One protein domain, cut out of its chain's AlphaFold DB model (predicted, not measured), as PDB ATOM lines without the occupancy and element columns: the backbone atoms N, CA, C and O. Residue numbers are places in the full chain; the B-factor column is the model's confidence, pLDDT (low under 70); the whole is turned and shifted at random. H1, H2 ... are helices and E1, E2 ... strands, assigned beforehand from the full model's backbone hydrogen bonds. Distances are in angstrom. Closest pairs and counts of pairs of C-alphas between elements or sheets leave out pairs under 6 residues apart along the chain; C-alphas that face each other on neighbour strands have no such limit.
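Overview. This is residues 4 to 64 of the 67 residues of the protein "R2K_2 domain-containing protein" of Niastella populi (UniProt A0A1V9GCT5). A two-stranded antiparallel hairpin, E1 and E2, makes the long part of this domain, with the helix H1 packed over one of its faces by residues 4 to 12. Beyond the end of the hairpin away from its turn, a long loop, residues 42 to 56, leads to the short helix H2, while residues 13 to 18 and 49 to 55 stick out. The printed part has 61 residues, with two named helices and two named strands in the order H1, E1, E2, H2; the sheet's order is E1 - E2, and the class is mixed, helices and strands. The whole is only just compact, close to loose, with a radius of gyration of the C-alphas of 12.6 A, and the C-alphas span 37 by 26 by 17 A.

Along the chain. The printed part begins with H1, residues 4 to 15, which runs 16.2 A from C-alpha 4 at (210.274, 234.534, 260.740) to C-alpha 15. E1, residues 24 to 30, is 19.9 A long and starts with C-alpha 24 at (215.174, 226.471, 250.081). E2, residues 34 to 41, is 20.9 A long. H2, residues 57 to 62, is 8.7 A long and ends with C-alpha 62 at (211.836, 220.512, 239.818).

Arrangement. E1 and E2 are a hairpin, antiparallel with 152 degrees between their directions. The C-alphas of residues 29 and 35 face each other at 4.4 A. N 24 and O 41 are within hydrogen-bond range at 2.9 A, and so are N 34 and O 30 at 2.9 A. The closest C-alphas of H1 and E2 are those of Gly 4 and Trp 35, 6.4 A apart. The closest of H1 and E1 are those of Gly 4 and Ile 27, at 7.3 A. H2 is apart from H1 and from E1. In H1 and H2 every O i to N i+4 pair is within hydrogen-bond range.

Size, cuts and confidence. The two C-alphas farthest apart are those of Lys 32, between E1 and E2, and Val 54, between E2 and H2, at 38.0 A. The first and last printed C-alphas, those of Gly 4 and Thr 64, are 27.7 A apart. The link from E1 to E2 is tight, with 3 residues, that from H1 to E1 is short, with 8 residues, and that from E2 to H2 is long, with 15 residues. Residues 13 to 18, of which 13 to 15 belong to H1, and residues 49 to 55 stand free. The printed part has no cut. The mean pLDDT of the printed part of this model is 93.8, and no printed residue is under 70.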
ATOM      1  N   GLY A   4     209.548 234.986 261.935       94.75
ATOM      2  CA  GLY A   4     210.274 234.534 260.740       94.75
ATOM      3  C   GLY A   4     209.384 233.909 259.657       94.75
ATOM      4  O   GLY A   4     209.588 234.155 258.471       94.75
ATOM      5  N   ARG A   5     208.327 233.169 260.033       94.62
ATOM      6  CA  ARG A   5     207.377 232.609 259.053       94.62
ATOM      7  C   ARG A   5     206.622 233.713 258.319       94.62
ATOM      8  O   ARG A   5     206.388 233.596 257.118       94.62
ATOM      9  N   LYS A   6     206.231 234.771 259.038       96.31
ATOM     10  CA  LYS A   6     205.590 235.930 258.412       96.31
ATOM     11  C   LYS A   6     206.558 236.599 257.436       96.31
ATOM     12  O   LYS A   6     206.189 236.788 256.286       96.31
ATOM     13  N   PHE A   7     207.792 236.853 257.875       97.19
ATOM     14  CA  PHE A   7     208.834 237.445 257.037       97.19
ATOM     15  C   PHE A   7     209.021 236.687 255.716       97.19
ATOM     16  O   PHE A   7     208.895 237.289 254.655       97.19
ATOM     17  N   VAL A   8     209.246 235.366 255.758       96.50
ATOM     18  CA  VAL A   8     209.466 234.594 254.522       96.50
ATOM     19  C   VAL A   8     208.213 234.548 253.640       96.50
ATOM     20  O   VAL A   8     208.324 234.594 252.420       96.50
ATOM     21  N   SER A   9     207.016 234.521 254.237       96.25
ATOM     22  CA  SER A   9     205.758 234.547 253.475       96.25
ATOM     23  C   SER A   9     205.577 235.877 252.739       96.25
ATOM     24  O   SER A   9     205.234 235.879 251.558       96.25
ATOM     25  N   ASP A  10     205.845 236.999 253.414       97.00
ATOM     26  CA  ASP A  10     205.798 238.333 252.811       97.00
ATOM     27  C   ASP A  10     206.876 238.469 251.718       97.00
ATOM     28  O   ASP A  10     206.585 238.935 250.618       97.00
ATOM     29  N   PHE A  11     208.102 238.000 251.988       96.94
ATOM     30  CA  PHE A  11     209.213 238.010 251.033       96.94
ATOM     31  C   PHE A  11     208.870 237.243 249.750       96.94
ATOM     32  O   PHE A  11     209.050 237.773 248.655       96.94
ATOM     33  N   ILE A  12     208.330 236.025 249.870       96.50
ATOM     34  CA  ILE A  12     207.906 235.221 248.714       96.50
ATOM     35  C   ILE A  12     206.785 235.929 247.951       96.50
ATOM     36  O   ILE A  12     206.819 235.956 246.726       96.50
ATOM     37  N   CYS A  13     205.805 236.519 248.644       96.62
ATOM     38  CA  CYS A  13     204.692 237.222 248.000       96.62
ATOM     39  C   CYS A  13     205.180 238.344 247.070       96.62
ATOM     40  O   CYS A  13     204.683 238.481 245.954       96.62
ATOM     41  N   VAL A  14     206.188 239.101 247.511       97.38
ATOM     42  CA  VAL A  14     206.762 240.215 246.744       97.38
ATOM     43  C   VAL A  14     207.677 239.730 245.616       97.38
ATOM     44  O   VAL A  14     207.620 240.275 244.520       97.38
ATOM     45  N   ASN A  15     208.491 238.697 245.854       96.62
ATOM     46  CA  ASN A  15     209.596 238.325 244.957       96.62
ATOM     47  C   ASN A  15     209.344 237.051 244.132       96.62
ATOM     48  O   ASN A  15     210.223 236.620 243.393       96.62
ATOM     49  N   LYS A  16     208.164 236.421 244.229       94.44
ATOM     50  CA  LYS A  16     207.854 235.119 243.598       94.44
ATOM     51  C   LYS A  16     208.276 235.011 242.130       94.44
ATOM     52  O   LYS A  16     208.692 233.939 241.711       94.44
ATOM     53  N   ASN A  17     208.120 236.082 241.355       95.94
ATOM     54  CA  ASN A  17     208.395 236.063 239.916       95.94
ATOM     55  C   ASN A  17     209.896 236.064 239.585       95.94
ATOM     56  O   ASN A  17     210.264 235.733 238.462       95.94
ATOM     57  N   GLU A  18     210.741 236.427 240.547       95.00
ATOM     58  CA  GLU A  18     212.202 236.451 240.421       95.00
ATOM     59  C   GLU A  18     212.850 235.210 241.048       95.00
ATOM     60  O   GLU A  18     214.021 234.918 240.803       95.00
ATOM     61  N   LEU A  19     212.094 234.459 241.854       93.25
ATOM     62  CA  LEU A  19     212.572 233.239 242.485       93.25
ATOM     63  C   LEU A  19     212.477 232.043 241.525       93.25
ATOM     64  O   LEU A  19     211.548 231.960 240.713       93.25
ATOM     65  N   PRO A  20     213.386 231.059 241.649       91.88
ATOM     66  CA  PRO A  20     213.221 229.774 240.987       91.88
ATOM     67  C   PRO A  20     211.885 229.124 241.362       91.88
ATOM     68  O   PRO A  20     211.326 229.385 242.429       91.88
ATOM     69  N   LYS A  21     211.402 228.205 240.515       92.25
ATOM     70  CA  LYS A  21     210.154 227.458 240.763       92.25
ATOM     71  C   LYS A  21     210.132 226.820 242.160       92.25
ATOM     72  O   LYS A  21     209.077 226.756 242.787       92.25
ATOM     73  N   VAL A  22     211.291 226.355 242.618       93.62
ATOM     74  CA  VAL A  22     211.512 225.703 243.911       93.62
ATOM     75  C   VAL A  22     212.847 226.175 244.486       93.62
ATOM     76  O   VAL A  22     213.842 226.261 243.766       93.62
ATOM     77  N   VAL A  23     212.868 226.520 245.771       93.56
ATOM     78  CA  VAL A  23     214.057 227.027 246.468       93.56
ATOM     79  C   VAL A  23     213.940 226.733 247.963       93.56
ATOM     80  O   VAL A  23     212.841 226.750 248.520       93.56
ATOM     81  N   VAL A  24     215.068 226.468 248.619       94.31
ATOM     82  CA  VAL A  24     215.174 226.471 250.081       94.31
ATOM     83  C   VAL A  24     215.747 227.818 250.504       94.31
ATOM     84  O   VAL A  24     216.771 228.244 249.980       94.31
ATOM     85  N   ILE A  25     215.060 228.508 251.413       94.38
ATOM     86  CA  ILE A  25     215.455 229.841 251.877       94.38
ATOM     87  C   ILE A  25     215.862 229.738 253.338       94.38
ATOM     88  O   ILE A  25     215.012 229.479 254.195       94.38
ATOM     89  N   ASP A  26     217.131 230.014 253.613       94.44
ATOM     90  CA  ASP A  26     217.606 230.169 254.978       94.44
ATOM     91  C   ASP A  26     217.396 231.614 255.413       94.44
ATOM     92  O   ASP A  26     217.818 232.565 254.750       94.44
ATOM     93  N   ILE A  27     216.701 231.787 256.534       96.12
ATOM     94  CA  ILE A  27     216.438 233.097 257.125       96.12
ATOM     95  C   ILE A  27     217.115 233.200 258.481       96.12
ATOM     96  O   ILE A  27     217.150 232.245 259.259       96.12
ATOM     97  N   ALA A  28     217.603 234.393 258.782       96.81
ATOM     98  CA  ALA A  28     218.234 234.700 260.050       96.81
ATOM     99  C   ALA A  28     217.613 235.954 260.663       96.81
ATOM    100  O   ALA A  28     216.976 236.762 259.984       96.81
ATOM    101  N   PHE A  29     217.806 236.110 261.970       97.06
ATOM    102  CA  PHE A  29     217.431 237.312 262.698       97.06
ATOM    103  C   PHE A  29     218.670 237.929 263.337       97.06
ATOM    104  O   PHE A  29     219.448 237.235 263.990       97.06
ATOM    105  N   SER A  30     218.827 239.243 263.199       96.38
ATOM    106  CA  SER A  30     219.797 240.013 263.976       96.38
ATOM    107  C   SER A  30     219.118 241.208 264.636       96.38
ATOM    108  O   SER A  30     218.171 241.776 264.093       96.38
ATOM    109  N   GLY A  31     219.628 241.643 265.791       96.25
ATOM    110  CA  GLY A  31     219.070 242.802 266.498       96.25
ATOM    111  C   GLY A  31     219.164 244.123 265.721       96.25
ATOM    112  O   GLY A  31     218.429 245.053 266.025       96.25
ATOM    113  N   LYS A  32     220.043 244.208 264.712       96.56
ATOM    114  CA  LYS A  32     220.245 245.413 263.894       96.56
ATOM    115  C   LYS A  32     219.379 245.425 262.631       96.56
ATOM    116  O   LYS A  32     218.861 246.475 262.270       96.56
ATOM    117  N   THR A  33     219.250 244.283 261.956       94.81
ATOM    118  CA  THR A  33     218.582 244.179 260.644       94.81
ATOM    119  C   THR A  33     217.149 243.657 260.762       94.81
ATOM    120  O   THR A  33     216.344 243.847 259.857       94.81
ATOM    121  N   GLY A  34     216.806 243.006 261.873       96.06
ATOM    122  CA  GLY A  34     215.583 242.223 261.976       96.06
ATOM    123  C   GLY A  34     215.724 240.886 261.246       96.06
ATOM    124  O   GLY A  34     216.813 240.314 261.212       96.06
ATOM    125  N   TRP A  35     214.622 240.376 260.691       97.31
ATOM    126  CA  TRP A  35     214.637 239.176 259.848       97.31
ATOM    127  C   TRP A  35     215.157 239.503 258.451       97.31
ATOM    128  O   TRP A  35     214.759 240.505 257.862       97.31
ATOM    129  N   PHE A  36     216.019 238.644 257.917       96.94
ATOM    130  CA  PHE A  36     216.564 238.774 256.570       96.94
ATOM    131  C   PHE A  36     216.823 237.398 255.949       96.94
ATOM    132  O   PHE A  36     216.922 236.390 256.656       96.94
ATOM    133  N   VAL A  37     216.921 237.361 254.617       96.88
ATOM    134  CA  VAL A  37     217.368 236.170 253.886       96.88
ATOM    135  C   VAL A  37     218.881 236.060 254.023       96.88
ATOM    136  O   VAL A  37     219.596 237.008 253.710       96.88
ATOM    137  N   LEU A  38     219.347 234.915 254.509       96.69
ATOM    138  CA  LEU A  38     220.764 234.614 254.660       96.69
ATOM    139  C   LEU A  38     221.326 233.960 253.394       96.69
ATOM    140  O   LEU A  38     222.386 234.362 252.925       96.69
ATOM    141  N   GLU A  39     220.608 232.979 252.845       95.81
ATOM    142  CA  GLU A  39     221.053 232.188 251.697       95.81
ATOM    143  C   GLU A  39     219.865 231.617 250.906       95.81
ATOM    144  O   GLU A  39     218.797 231.333 251.461       95.81
ATOM    145  N   PHE A  40     220.070 231.434 249.598       94.75
ATOM    146  CA  PHE A  40     219.199 230.649 248.730       94.75
ATOM    147  C   PHE A  40     219.899 229.354 248.340       94.75
ATOM    148  O   PHE A  40     220.947 229.374 247.700       94.75
ATOM    149  N   ASN A  41     219.270 228.234 248.669       93.81
ATOM    150  CA  ASN A  41     219.779 226.902 248.409       93.81
ATOM    151  C   ASN A  41     218.898 226.174 247.386       93.81
ATOM    152  O   ASN A  41     217.665 226.246 247.420       93.81
ATOM    153  N   ALA A  42     219.528 225.432 246.474       91.00
ATOM    154  CA  ALA A  42     218.802 224.549 245.568       91.00
ATOM    155  C   ALA A  42     218.253 223.335 246.336       91.00
ATOM    156  O   ALA A  42     218.953 222.738 247.156       91.00
ATOM    157  N   CYS A  43     217.013 222.921 246.052       92.00
ATOM    158  CA  CYS A  43     216.362 221.856 246.825       92.00
ATOM    159  C   CYS A  43     217.067 220.490 246.737       92.00
ATOM    160  O   CYS A  43     216.918 219.691 247.655       92.00
ATOM    161  N   TRP A  44     217.835 220.216 245.675       88.44
ATOM    162  CA  TRP A  44     218.530 218.934 245.485       88.44
ATOM    163  C   TRP A  44     219.777 218.756 246.368       88.44
ATOM    164  O   TRP A  44     220.222 217.627 246.553       88.44
ATOM    165  N   GLY A  45     220.324 219.847 246.919       85.44
ATOM    166  CA  GLY A  45     221.495 219.830 247.810       85.44
ATOM    167  C   GLY A  45     221.218 220.320 249.236       85.44
ATOM    168  O   GLY A  45     222.109 220.270 250.080       85.44
ATOM    169  N   ALA A  46     220.007 220.803 249.518       91.00
ATOM    170  CA  ALA A  46     219.658 221.399 250.803       91.00
ATOM    171  C   ALA A  46     219.326 220.354 251.882       91.00
ATOM    172  O   ALA A  46     218.762 219.291 251.612       91.00
ATOM    173  N   GLY A  47     219.597 220.691 253.146       87.62
ATOM    174  CA  GLY A  47     219.189 219.877 254.288       87.62
ATOM    175  C   GLY A  47     217.678 219.953 254.541       87.62
ATOM    176  O   GLY A  47     217.210 220.860 255.217       87.62
ATOM    177  N   LEU A  48     216.906 218.971 254.066       88.44
ATOM    178  CA  LEU A  48     215.439 218.897 254.233       88.44
ATOM    179  C   LEU A  48     215.008 218.166 255.523       88.44
ATOM    180  O   LEU A  48     214.001 217.449 255.562       88.44
ATOM    181  N   ASN A  49     215.796 218.308 256.590       87.25
ATOM    182  CA  ASN A  49     215.590 217.592 257.848       87.25
ATOM    183  C   ASN A  49     214.230 217.940 258.477       87.25
ATOM    184  O   ASN A  49     213.863 219.106 258.596       87.25
ATOM    185  N   GLY A  50     213.479 216.922 258.905       86.62
ATOM    186  CA  GLY A  50     212.159 217.099 259.520       86.62
ATOM    187  C   GLY A  50     211.004 217.322 258.532       86.62
ATOM    188  O   GLY A  50     209.846 217.353 258.953       86.62
ATOM    189  N   CYS A  51     211.270 217.423 257.226       89.56
ATOM    190  CA  CYS A  51     210.221 217.409 256.212       89.56
ATOM    191  C   CYS A  51     209.657 215.995 256.008       89.56
ATOM    192  O   CYS A  51     210.369 214.993 256.082       89.56
ATOM    193  N   LYS A  52     208.364 215.901 255.677       93.50
ATOM    194  CA  LYS A  52     207.792 214.653 255.153       93.50
ATOM    195  C   LYS A  52     208.260 214.481 253.711       93.50
ATOM    196  O   LYS A  52     207.955 215.340 252.889       93.50
ATOM    197  N   ALA A  53     208.930 213.370 253.401       90.12
ATOM    198  CA  ALA A  53     209.502 213.107 252.074       90.12
ATOM    199  C   ALA A  53     208.491 213.301 250.924       90.12
ATOM    200  O   ALA A  53     208.790 213.966 249.936       90.12
ATOM    201  N   VAL A  54     207.260 212.808 251.100       92.31
ATOM    202  CA  VAL A  54     206.173 212.938 250.109       92.31
ATOM    203  C   VAL A  54     205.811 214.389 249.774       92.31
ATOM    204  O   VAL A  54     205.341 214.659 248.679       92.31
ATOM    205  N   ASN A  55     206.071 215.339 250.676       89.81
ATOM    206  CA  ASN A  55     205.765 216.752 250.455       89.81
ATOM    207  C   ASN A  55     206.914 217.523 249.787       89.81
ATOM    208  O   ASN A  55     206.744 218.703 249.494       89.81
ATOM    209  N   VAL A  56     208.091 216.910 249.619       92.00
ATOM    210  CA  VAL A  56     209.296 217.593 249.108       92.00
ATOM    211  C   VAL A  56     209.876 216.954 247.852       92.00
ATOM    212  O   VAL A  56     210.727 217.566 247.216       92.00
ATOM    213  N   ILE A  57     209.422 215.756 247.468       92.56
ATOM    214  CA  ILE A  57     209.949 215.048 246.296       92.56
ATOM    215  C   ILE A  57     209.779 215.857 245.005       92.56
ATOM    216  O   ILE A  57     210.739 215.996 244.250       92.56
ATOM    217  N   ASP A  58     208.618 216.486 244.808       93.06
ATOM    218  CA  ASP A  58     208.357 217.338 243.642       93.06
ATOM    219  C   ASP A  58     209.301 218.547 243.611       93.06
ATOM    220  O   ASP A  58     209.783 218.931 242.546       93.06
ATOM    221  N   CYS A  59     209.650 219.094 244.782       93.06
ATOM    222  CA  CYS A  59     210.614 220.185 244.886       93.06
ATOM    223  C   CYS A  59     212.026 219.758 244.473       93.06
ATOM    224  O   CYS A  59     212.751 220.536 243.861       93.06
ATOM    225  N   ILE A  60     212.435 218.533 244.799       93.31
ATOM    226  CA  ILE A  60     213.745 218.011 244.391       93.31
ATOM    227  C   ILE A  60     213.763 217.778 242.880       93.31
ATOM    228  O   ILE A  60     214.705 218.204 242.216       93.31
ATOM    229  N   ILE A  61     212.713 217.157 242.330       93.38
ATOM    230  CA  ILE A  61     212.592 216.901 240.888       93.38
ATOM    231  C   ILE A  61     212.680 218.220 240.119       93.38
ATOM    232  O   ILE A  61     213.550 218.373 239.264       93.38
ATOM    233  N   ASP A  62     211.853 219.205 240.478       93.88
ATOM    234  CA  ASP A  62     211.836 220.512 239.818       93.88
ATOM    235  C   ASP A  62     213.188 221.243 239.892       93.88
ATOM    236  O   ASP A  62     213.531 221.972 238.963       93.88
ATOM    237  N   ALA A  63     213.974 221.038 240.955       93.12
ATOM    238  CA  ALA A  63     215.282 221.671 241.130       93.12
ATOM    239  C   ALA A  63     216.399 221.062 240.263       93.12
ATOM    240  O   ALA A  63     217.491 221.625 240.205       93.12
ATOM    241  N   THR A  64     216.153 219.915 239.618       90.94
ATOM    242  CA  THR A  64     217.134 219.207 238.770       90.94
ATOM    243  C   THR A  64     216.882 219.371 237.270       90.94
ATOM    244  O   THR A  64     217.674 218.905 236.452       90.94
TER     245      THR A  64